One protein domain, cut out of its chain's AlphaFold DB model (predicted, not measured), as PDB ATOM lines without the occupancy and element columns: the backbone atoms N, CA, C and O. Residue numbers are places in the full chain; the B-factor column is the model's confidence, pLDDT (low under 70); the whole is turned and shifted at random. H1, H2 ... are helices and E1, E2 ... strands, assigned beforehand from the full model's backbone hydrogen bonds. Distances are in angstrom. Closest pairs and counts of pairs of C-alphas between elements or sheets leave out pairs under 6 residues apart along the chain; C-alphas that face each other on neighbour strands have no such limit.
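What this domain is: This is residues 423 to 475 of the 630 residues of an uncharacterized protein of Deltaproteobacteria bacterium (UniProt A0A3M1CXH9). There is little regular structure here: a small hairpin of E1 and E2, with the one-turn helix H1 beside it, makes one end, and loops make the other end. Along the chain H1, E1 and E2 hold 10 of the 53 printed residues, class mixed; the sheet E1 - E2 is antiparallel. The whole is compact, with a radius of gyration of the C-alphas of 10.2 A, yet elongated, spanning 33 by 18 by 15 A.

How they stand to each other: H1, residues 424 to 427, comes closest to E1, residues 439 to 441, at the C-alphas of Asp 424 and Val 439, 5.1 A apart. H1 is too short for an O i to N i+4 pair. E2, residues 446 to 448, forms a hairpin with E1; N 441 and O 446 are within hydrogen-bond range at 2.9 A. H1 and E2 are near each other.

Where its parts are: H1 begins at C-alpha 424 (259.911, 294.762, 194.284) and is 5.2 A long, E1 6.2 A and E2 6.6 A, ending at C-alpha 448 (258.346, 302.037, 200.915).

The domain as a whole: The printed part has no cut. The link H1 to E1 is long. Residues 449 to 475 have no named element; residues 460 to 461 pair antiparallel with 473 to 474. No printed residue is under pLDDT 70.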
ATOM      1  N   GLU A 423     259.183 291.338 191.087       92.12
ATOM      2  CA  GLU A 423     260.350 291.947 191.725       92.12
ATOM      3  C   GLU A 423     260.011 293.336 192.278       92.12
ATOM      4  O   GLU A 423     259.508 294.204 191.565       92.12
ATOM      5  N   ASP A 424     260.351 293.573 193.547       91.44
ATOM      6  CA  ASP A 424     259.911 294.762 194.284       91.44
ATOM      7  C   ASP A 424     260.319 296.099 193.615       91.44
ATOM      8  O   ASP A 424     259.590 297.087 193.701       91.44
ATOM      9  N   LEU A 425     261.467 296.144 192.929       89.94
ATOM     10  CA  LEU A 425     261.934 297.350 192.231       89.94
ATOM     11  C   LEU A 425     261.131 297.670 190.972       89.94
ATOM     12  O   LEU A 425     260.985 298.845 190.637       89.94
ATOM     13  N   ASP A 426     260.637 296.646 190.280       91.50
ATOM     14  CA  ASP A 426     259.849 296.831 189.064       91.50
ATOM     15  C   ASP A 426     258.445 297.331 189.433       91.50
ATOM     16  O   ASP A 426     257.980 298.314 188.852       91.50
ATOM     17  N   LEU A 427     257.851 296.761 190.488       92.25
ATOM     18  CA  LEU A 427     256.555 297.169 191.048       92.25
ATOM     19  C   LEU A 427     256.531 298.614 191.565       92.25
ATOM     20  O   LEU A 427     255.492 299.275 191.540       92.25
ATOM     21  N   CYS A 428     257.671 299.106 192.057       92.44
ATOM     22  CA  CYS A 428     257.823 300.457 192.601       92.44
ATOM     23  C   CYS A 428     258.364 301.479 191.594       92.44
ATOM     24  O   CYS A 428     258.680 302.613 191.962       92.44
ATOM     25  N   SER A 429     258.494 301.092 190.325       89.31
ATOM     26  CA  SER A 429     259.011 301.950 189.266       89.31
ATOM     27  C   SER A 429     257.902 302.825 188.657       89.31
ATOM     28  O   SER A 429     256.787 302.353 188.447       89.31
ATOM     29  N   PRO A 430     258.177 304.091 188.290       90.88
ATOM     30  CA  PRO A 430     259.453 304.792 188.412       90.88
ATOM     31  C   PRO A 430     259.766 305.192 189.856       90.88
ATOM     32  O   PRO A 430     258.918 305.753 190.549       90.88
ATOM     33  N   LEU A 431     261.020 304.974 190.268       90.38
ATOM     34  CA  LEU A 431     261.469 305.368 191.599       90.38
ATOM     35  C   LEU A 431     261.391 306.902 191.780       90.38
ATOM     36  O   LEU A 431     261.766 307.653 190.867       90.38
ATOM     37  N   PRO A 432     260.937 307.373 192.954       90.44
ATOM     38  CA  PRO A 432     261.002 308.771 193.366       90.44
ATOM     39  C   PRO A 432     262.440 309.329 193.349       90.44
ATOM     40  O   PRO A 432     263.412 308.568 193.284       90.44
ATOM     41  N   PRO A 433     262.618 310.661 193.421       91.44
ATOM     42  CA  PRO A 433     263.941 311.280 193.384       91.44
ATOM     43  C   PRO A 433     264.904 310.717 194.438       91.44
ATOM     44  O   PRO A 433     264.544 310.573 195.604       91.44
ATOM     45  N   ASN A 434     266.145 310.452 194.018       89.94
ATOM     46  CA  ASN A 434     267.255 309.991 194.862       89.94
ATOM     47  C   ASN A 434     267.023 308.652 195.592       89.94
ATOM     48  O   ASN A 434     267.770 308.335 196.514       89.94
ATOM     49  N   VAL A 435     266.020 307.861 195.199       91.81
ATOM     50  CA  VAL A 435     265.790 306.506 195.722       91.81
ATOM     51  C   VAL A 435     266.519 305.498 194.833       91.81
ATOM     52  O   VAL A 435     266.346 305.508 193.614       91.81
ATOM     53  N   ILE A 436     267.317 304.611 195.432       91.94
ATOM     54  CA  ILE A 436     268.028 303.542 194.706       91.94
ATOM     55  C   ILE A 436     267.450 302.156 194.969       91.94
ATOM     56  O   ILE A 436     267.690 301.238 194.184       91.94
ATOM     57  N   ASN A 437     266.716 301.993 196.070       91.19
ATOM     58  CA  ASN A 437     266.113 300.728 196.442       91.19
ATOM     59  C   ASN A 437     264.751 300.955 197.113       91.19
ATOM     60  O   ASN A 437     264.581 301.871 197.912       91.19
ATOM     61  N   ALA A 438     263.775 300.121 196.776       93.31
ATOM     62  CA  ALA A 438     262.416 300.199 197.294       93.31
ATOM     63  C   ALA A 438     261.844 298.789 197.439       93.31
ATOM     64  O   ALA A 438     262.225 297.882 196.698       93.31
ATOM     65  N   VAL A 439     260.942 298.613 198.404       93.12
ATOM     66  CA  VAL A 439     260.236 297.346 198.628       93.12
ATOM     67  C   VAL A 439     258.737 297.578 198.555       93.12
ATOM     68  O   VAL A 439     258.227 298.505 199.187       93.12
ATOM     69  N   CYS A 440     258.039 296.697 197.842       93.88
ATOM     70  CA  CYS A 440     256.587 296.635 197.868       93.88
ATOM     71  C   CYS A 440     256.106 295.940 199.151       93.88
ATOM     72  O   CYS A 440     256.406 294.766 199.402       93.88
ATOM     73  N   ASP A 441     255.361 296.649 200.001       92.69
ATOM     74  CA  ASP A 441     254.659 296.022 201.119       92.69
ATOM     75  C   ASP A 441     253.328 295.443 200.635       92.69
ATOM     76  O   ASP A 441     252.300 296.114 200.664       92.69
ATOM     77  N   ARG A 442     253.351 294.161 200.256       89.19
ATOM     78  CA  ARG A 442     252.188 293.406 199.749       89.19
ATOM     79  C   ARG A 442     250.980 293.373 200.698       89.19
ATOM     80  O   ARG A 442     249.877 293.044 200.289       89.19
ATOM     81  N   ASN A 443     251.153 293.662 201.995       87.69
ATOM     82  CA  ASN A 443     250.001 293.761 202.907       87.69
ATOM     83  C   ASN A 443     249.363 295.152 202.880       87.69
ATOM     84  O   ASN A 443     248.186 295.294 203.214       87.69
ATOM     85  N   ALA A 444     250.163 296.176 202.589       87.88
ATOM     86  CA  ALA A 444     249.727 297.560 202.532       87.88
ATOM     87  C   ALA A 444     249.356 298.006 201.109       87.88
ATOM     88  O   ALA A 444     248.670 299.019 200.994       87.88
ATOM     89  N   GLY A 445     249.792 297.277 200.072       90.25
ATOM     90  CA  GLY A 445     249.635 297.670 198.671       90.25
ATOM     91  C   GLY A 445     250.356 298.984 198.388       90.25
ATOM     92  O   GLY A 445     249.770 299.915 197.843       90.25
ATOM     93  N   ALA A 446     251.567 299.137 198.931       92.44
ATOM     94  CA  ALA A 446     252.310 300.384 198.834       92.44
ATOM     95  C   ALA A 446     253.823 300.166 198.894       92.44
ATOM     96  O   ALA A 446     254.342 299.392 199.708       92.44
ATOM     97  N   CYS A 447     254.534 300.922 198.067       93.75
ATOM     98  CA  CYS A 447     255.986 301.002 198.095       93.75
ATOM     99  C   CYS A 447     256.488 301.775 199.311       93.75
ATOM    100  O   CYS A 447     255.889 302.764 199.741       93.75
ATOM    101  N   ARG A 448     257.629 301.341 199.845       92.38
ATOM    102  CA  ARG A 448     258.346 302.037 200.915       92.38
ATOM    103  C   ARG A 448     259.852 301.926 200.740       92.38
ATOM    104  O   ARG A 448     260.336 300.972 200.129       92.38
ATOM    105  N   ILE A 449     260.575 302.859 201.351       91.06
ATOM    106  CA  ILE A 449     262.035 302.836 201.478       91.06
ATOM    107  C   ILE A 449     262.376 302.035 202.754       91.06
ATOM    108  O   ILE A 449     261.992 302.443 203.853       91.06
ATOM    109  N   PRO A 450     262.990 300.839 202.657       86.94
ATOM    110  CA  PRO A 450     263.231 299.987 203.826       86.94
ATOM    111  C   PRO A 450     264.245 300.556 204.818       86.94
ATOM    112  O   PRO A 450     263.994 300.514 206.026       86.94
ATOM    113  N   ASP A 451     265.383 301.030 204.314       86.38
ATOM    114  CA  ASP A 451     266.453 301.663 205.076       86.38
ATOM    115  C   ASP A 451     266.662 303.106 204.579       86.38
ATOM    116  O   ASP A 451     267.338 303.322 203.566       86.38
ATOM    117  N   PRO A 452     266.142 304.106 205.312       79.94
ATOM    118  CA  PRO A 452     266.218 305.512 204.917       79.94
ATOM    119  C   PRO A 452     267.641 306.089 204.804       79.94
ATOM    120  O   PRO A 452     267.806 307.229 204.375       79.94
ATOM    121  N   ALA A 453     268.677 305.343 205.214       74.75
ATOM    122  CA  ALA A 453     270.074 305.761 205.120       74.75
ATOM    123  C   ALA A 453     270.877 305.055 204.022       74.75
ATOM    124  O   ALA A 453     271.913 305.583 203.613       74.75
ATOM    125  N   THR A 454     270.465 303.866 203.575       83.50
ATOM    126  CA  THR A 454     271.223 303.091 202.574       83.50
ATOM    127  C   THR A 454     270.472 302.829 201.283       83.50
ATOM    128  O   THR A 454     271.112 302.460 200.302       83.50
ATOM    129  N   ASP A 455     269.154 303.016 201.274       90.00
ATOM    130  CA  ASP A 455     268.309 302.825 200.093       90.00
ATOM    131  C   ASP A 455     268.085 304.132 199.303       90.00
ATOM    132  O   ASP A 455     267.355 304.163 198.308       90.00
ATOM    133  N   CYS A 456     268.800 305.188 199.699       88.50
ATOM    134  CA  CYS A 456     268.930 306.467 199.010       88.50
ATOM    135  C   CYS A 456     270.268 306.579 198.260       88.50
ATOM    136  O   CYS A 456     271.259 305.929 198.609       88.50
ATOM    137  N   ASP A 457     270.314 307.438 197.240       88.62
ATOM    138  CA  ASP A 457     271.557 307.841 196.581       88.62
ATOM    139  C   ASP A 457     272.570 308.364 197.611       88.62
ATOM    140  O   ASP A 457     272.216 308.946 198.636       88.62
ATOM    141  N   LEU A 458     273.865 308.186 197.333       82.69
ATOM    142  CA  LEU A 458     274.921 308.638 198.241       82.69
ATOM    143  C   LEU A 458     274.776 310.135 198.558       82.69
ATOM    144  O   LEU A 458     274.849 310.971 197.658       82.69
ATOM    145  N   GLY A 459     274.648 310.453 199.848       78.06
ATOM    146  CA  GLY A 459     274.454 311.824 200.319       78.06
ATOM    147  C   GLY A 459     272.991 312.263 200.384       78.06
ATOM    148  O   GLY A 459     272.763 313.450 200.597       78.06
ATOM    149  N   TRP A 460     272.034 311.346 200.210       84.56
ATOM    150  CA  TRP A 460     270.607 311.578 200.417       84.56
ATOM    151  C   TRP A 460     270.032 310.660 201.497       84.56
ATOM    152  O   TRP A 460     270.513 309.546 201.692       84.56
ATOM    153  N   TRP A 461     269.003 311.139 202.190       86.06
ATOM    154  CA  TRP A 461     268.298 310.436 203.261       86.06
ATOM    155  C   TRP A 461     266.799 310.712 203.179       86.06
ATOM    156  O   TRP A 461     266.406 311.823 202.821       86.06
ATOM    157  N   ASP A 462     266.011 309.708 203.555       85.69
ATOM    158  CA  ASP A 462     264.564 309.803 203.776       85.69
ATOM    159  C   ASP A 462     264.292 310.041 205.278       85.69
ATOM    160  O   ASP A 462     264.759 309.281 206.135       85.69
ATOM    161  N   PHE A 463     263.616 311.137 205.637       80.31
ATOM    162  CA  PHE A 463     263.366 311.485 207.044       80.31
ATOM    163  C   PHE A 463     261.931 311.270 207.501       80.31
ATOM    164  O   PHE A 463     261.713 311.014 208.695       80.31
ATOM    165  N   ASP A 464     260.960 311.423 206.607       79.25
ATOM    166  CA  ASP A 464     259.542 311.323 206.942       79.25
ATOM    167  C   ASP A 464     258.938 309.943 206.634       79.25
ATOM    168  O   ASP A 464     257.865 309.621 207.160       79.25
ATOM    169  N   GLY A 465     259.663 309.094 205.899       81.31
ATOM    170  CA  GLY A 465     259.226 307.766 205.486       81.31
ATOM    171  C   GLY A 465     258.166 307.799 204.386       81.31
ATOM    172  O   GLY A 465     257.509 306.777 204.153       81.31
ATOM    173  N   ASP A 466     257.927 308.956 203.762       87.19
ATOM    174  CA  ASP A 466     256.968 309.119 202.679       87.19
ATOM    175  C   ASP A 466     257.617 308.723 201.350       87.19
ATOM    176  O   ASP A 466     258.392 309.451 200.744       87.19
ATOM    177  N   PHE A 467     257.240 307.562 200.822       89.75
ATOM    178  CA  PHE A 467     257.759 307.122 199.529       89.75
ATOM    179  C   PHE A 467     257.487 308.136 198.402       89.75
ATOM    180  O   PHE A 467     258.262 308.228 197.457       89.75
ATOM    181  N   SER A 468     256.408 308.921 198.465       88.25
ATOM    182  CA  SER A 468     255.983 309.764 197.342       88.25
ATOM    183  C   SER A 468     256.899 310.960 197.056       88.25
ATOM    184  O   SER A 468     256.928 311.441 195.918       88.25
ATOM    185  N   ASN A 469     257.646 311.445 198.052       88.31
ATOM    186  CA  ASN A 469     258.582 312.562 197.900       88.31
ATOM    187  C   ASN A 469     260.051 312.100 197.748       88.31
ATOM    188  O   ASN A 469     260.879 312.900 197.304       88.31
ATOM    189  N   GLY A 470     260.332 310.811 197.971       88.94
ATOM    190  CA  GLY A 470     261.646 310.192 197.790       88.94
ATOM    191  C   GLY A 470     262.634 310.561 198.890       88.94
ATOM    192  O   GLY A 470     262.237 310.979 199.964       88.94
ATOM    193  N   CYS A 471     263.933 310.432 198.618       89.25
ATOM    194  CA  CYS A 471     264.945 310.883 199.573       89.25
ATOM    195  C   CYS A 471     265.156 312.392 199.402       89.25
ATOM    196  O   CYS A 471     265.739 312.861 198.413       89.25
ATOM    197  N   GLU A 472     264.634 313.154 200.353       86.44
ATOM    198  CA  GLU A 472     264.400 314.594 200.283       86.44
ATOM    199  C   GLU A 472     265.509 315.432 200.930       86.44
ATOM    200  O   GLU A 472     265.643 316.628 200.639       86.44
ATOM    201  N   ALA A 473     266.333 314.819 201.775       81.56
ATOM    202  CA  ALA A 473     267.378 315.504 202.515       81.56
ATOM    203  C   ALA A 473     268.771 315.124 202.018       81.56
ATOM    204  O   ALA A 473     269.070 313.946 201.873       81.56
ATOM    205  N   SER A 474     269.645 316.113 201.820       81.00
ATOM    206  CA  SER A 474     271.067 315.898 201.539       81.00
ATOM    207  C   SER A 474     271.961 316.640 202.526       81.00
ATOM    208  O   SER A 474     271.568 317.670 203.076       81.00
ATOM    209  N   ASP A 475     273.144 316.068 202.745       72.25
ATOM    210  CA  ASP A 475     274.252 316.654 203.505       72.25
ATOM    211  C   ASP A 475     274.684 317.972 202.831       72.25
ATOM    212  O   ASP A 475     274.704 318.080 201.597       72.25
TER     213      ASP A 475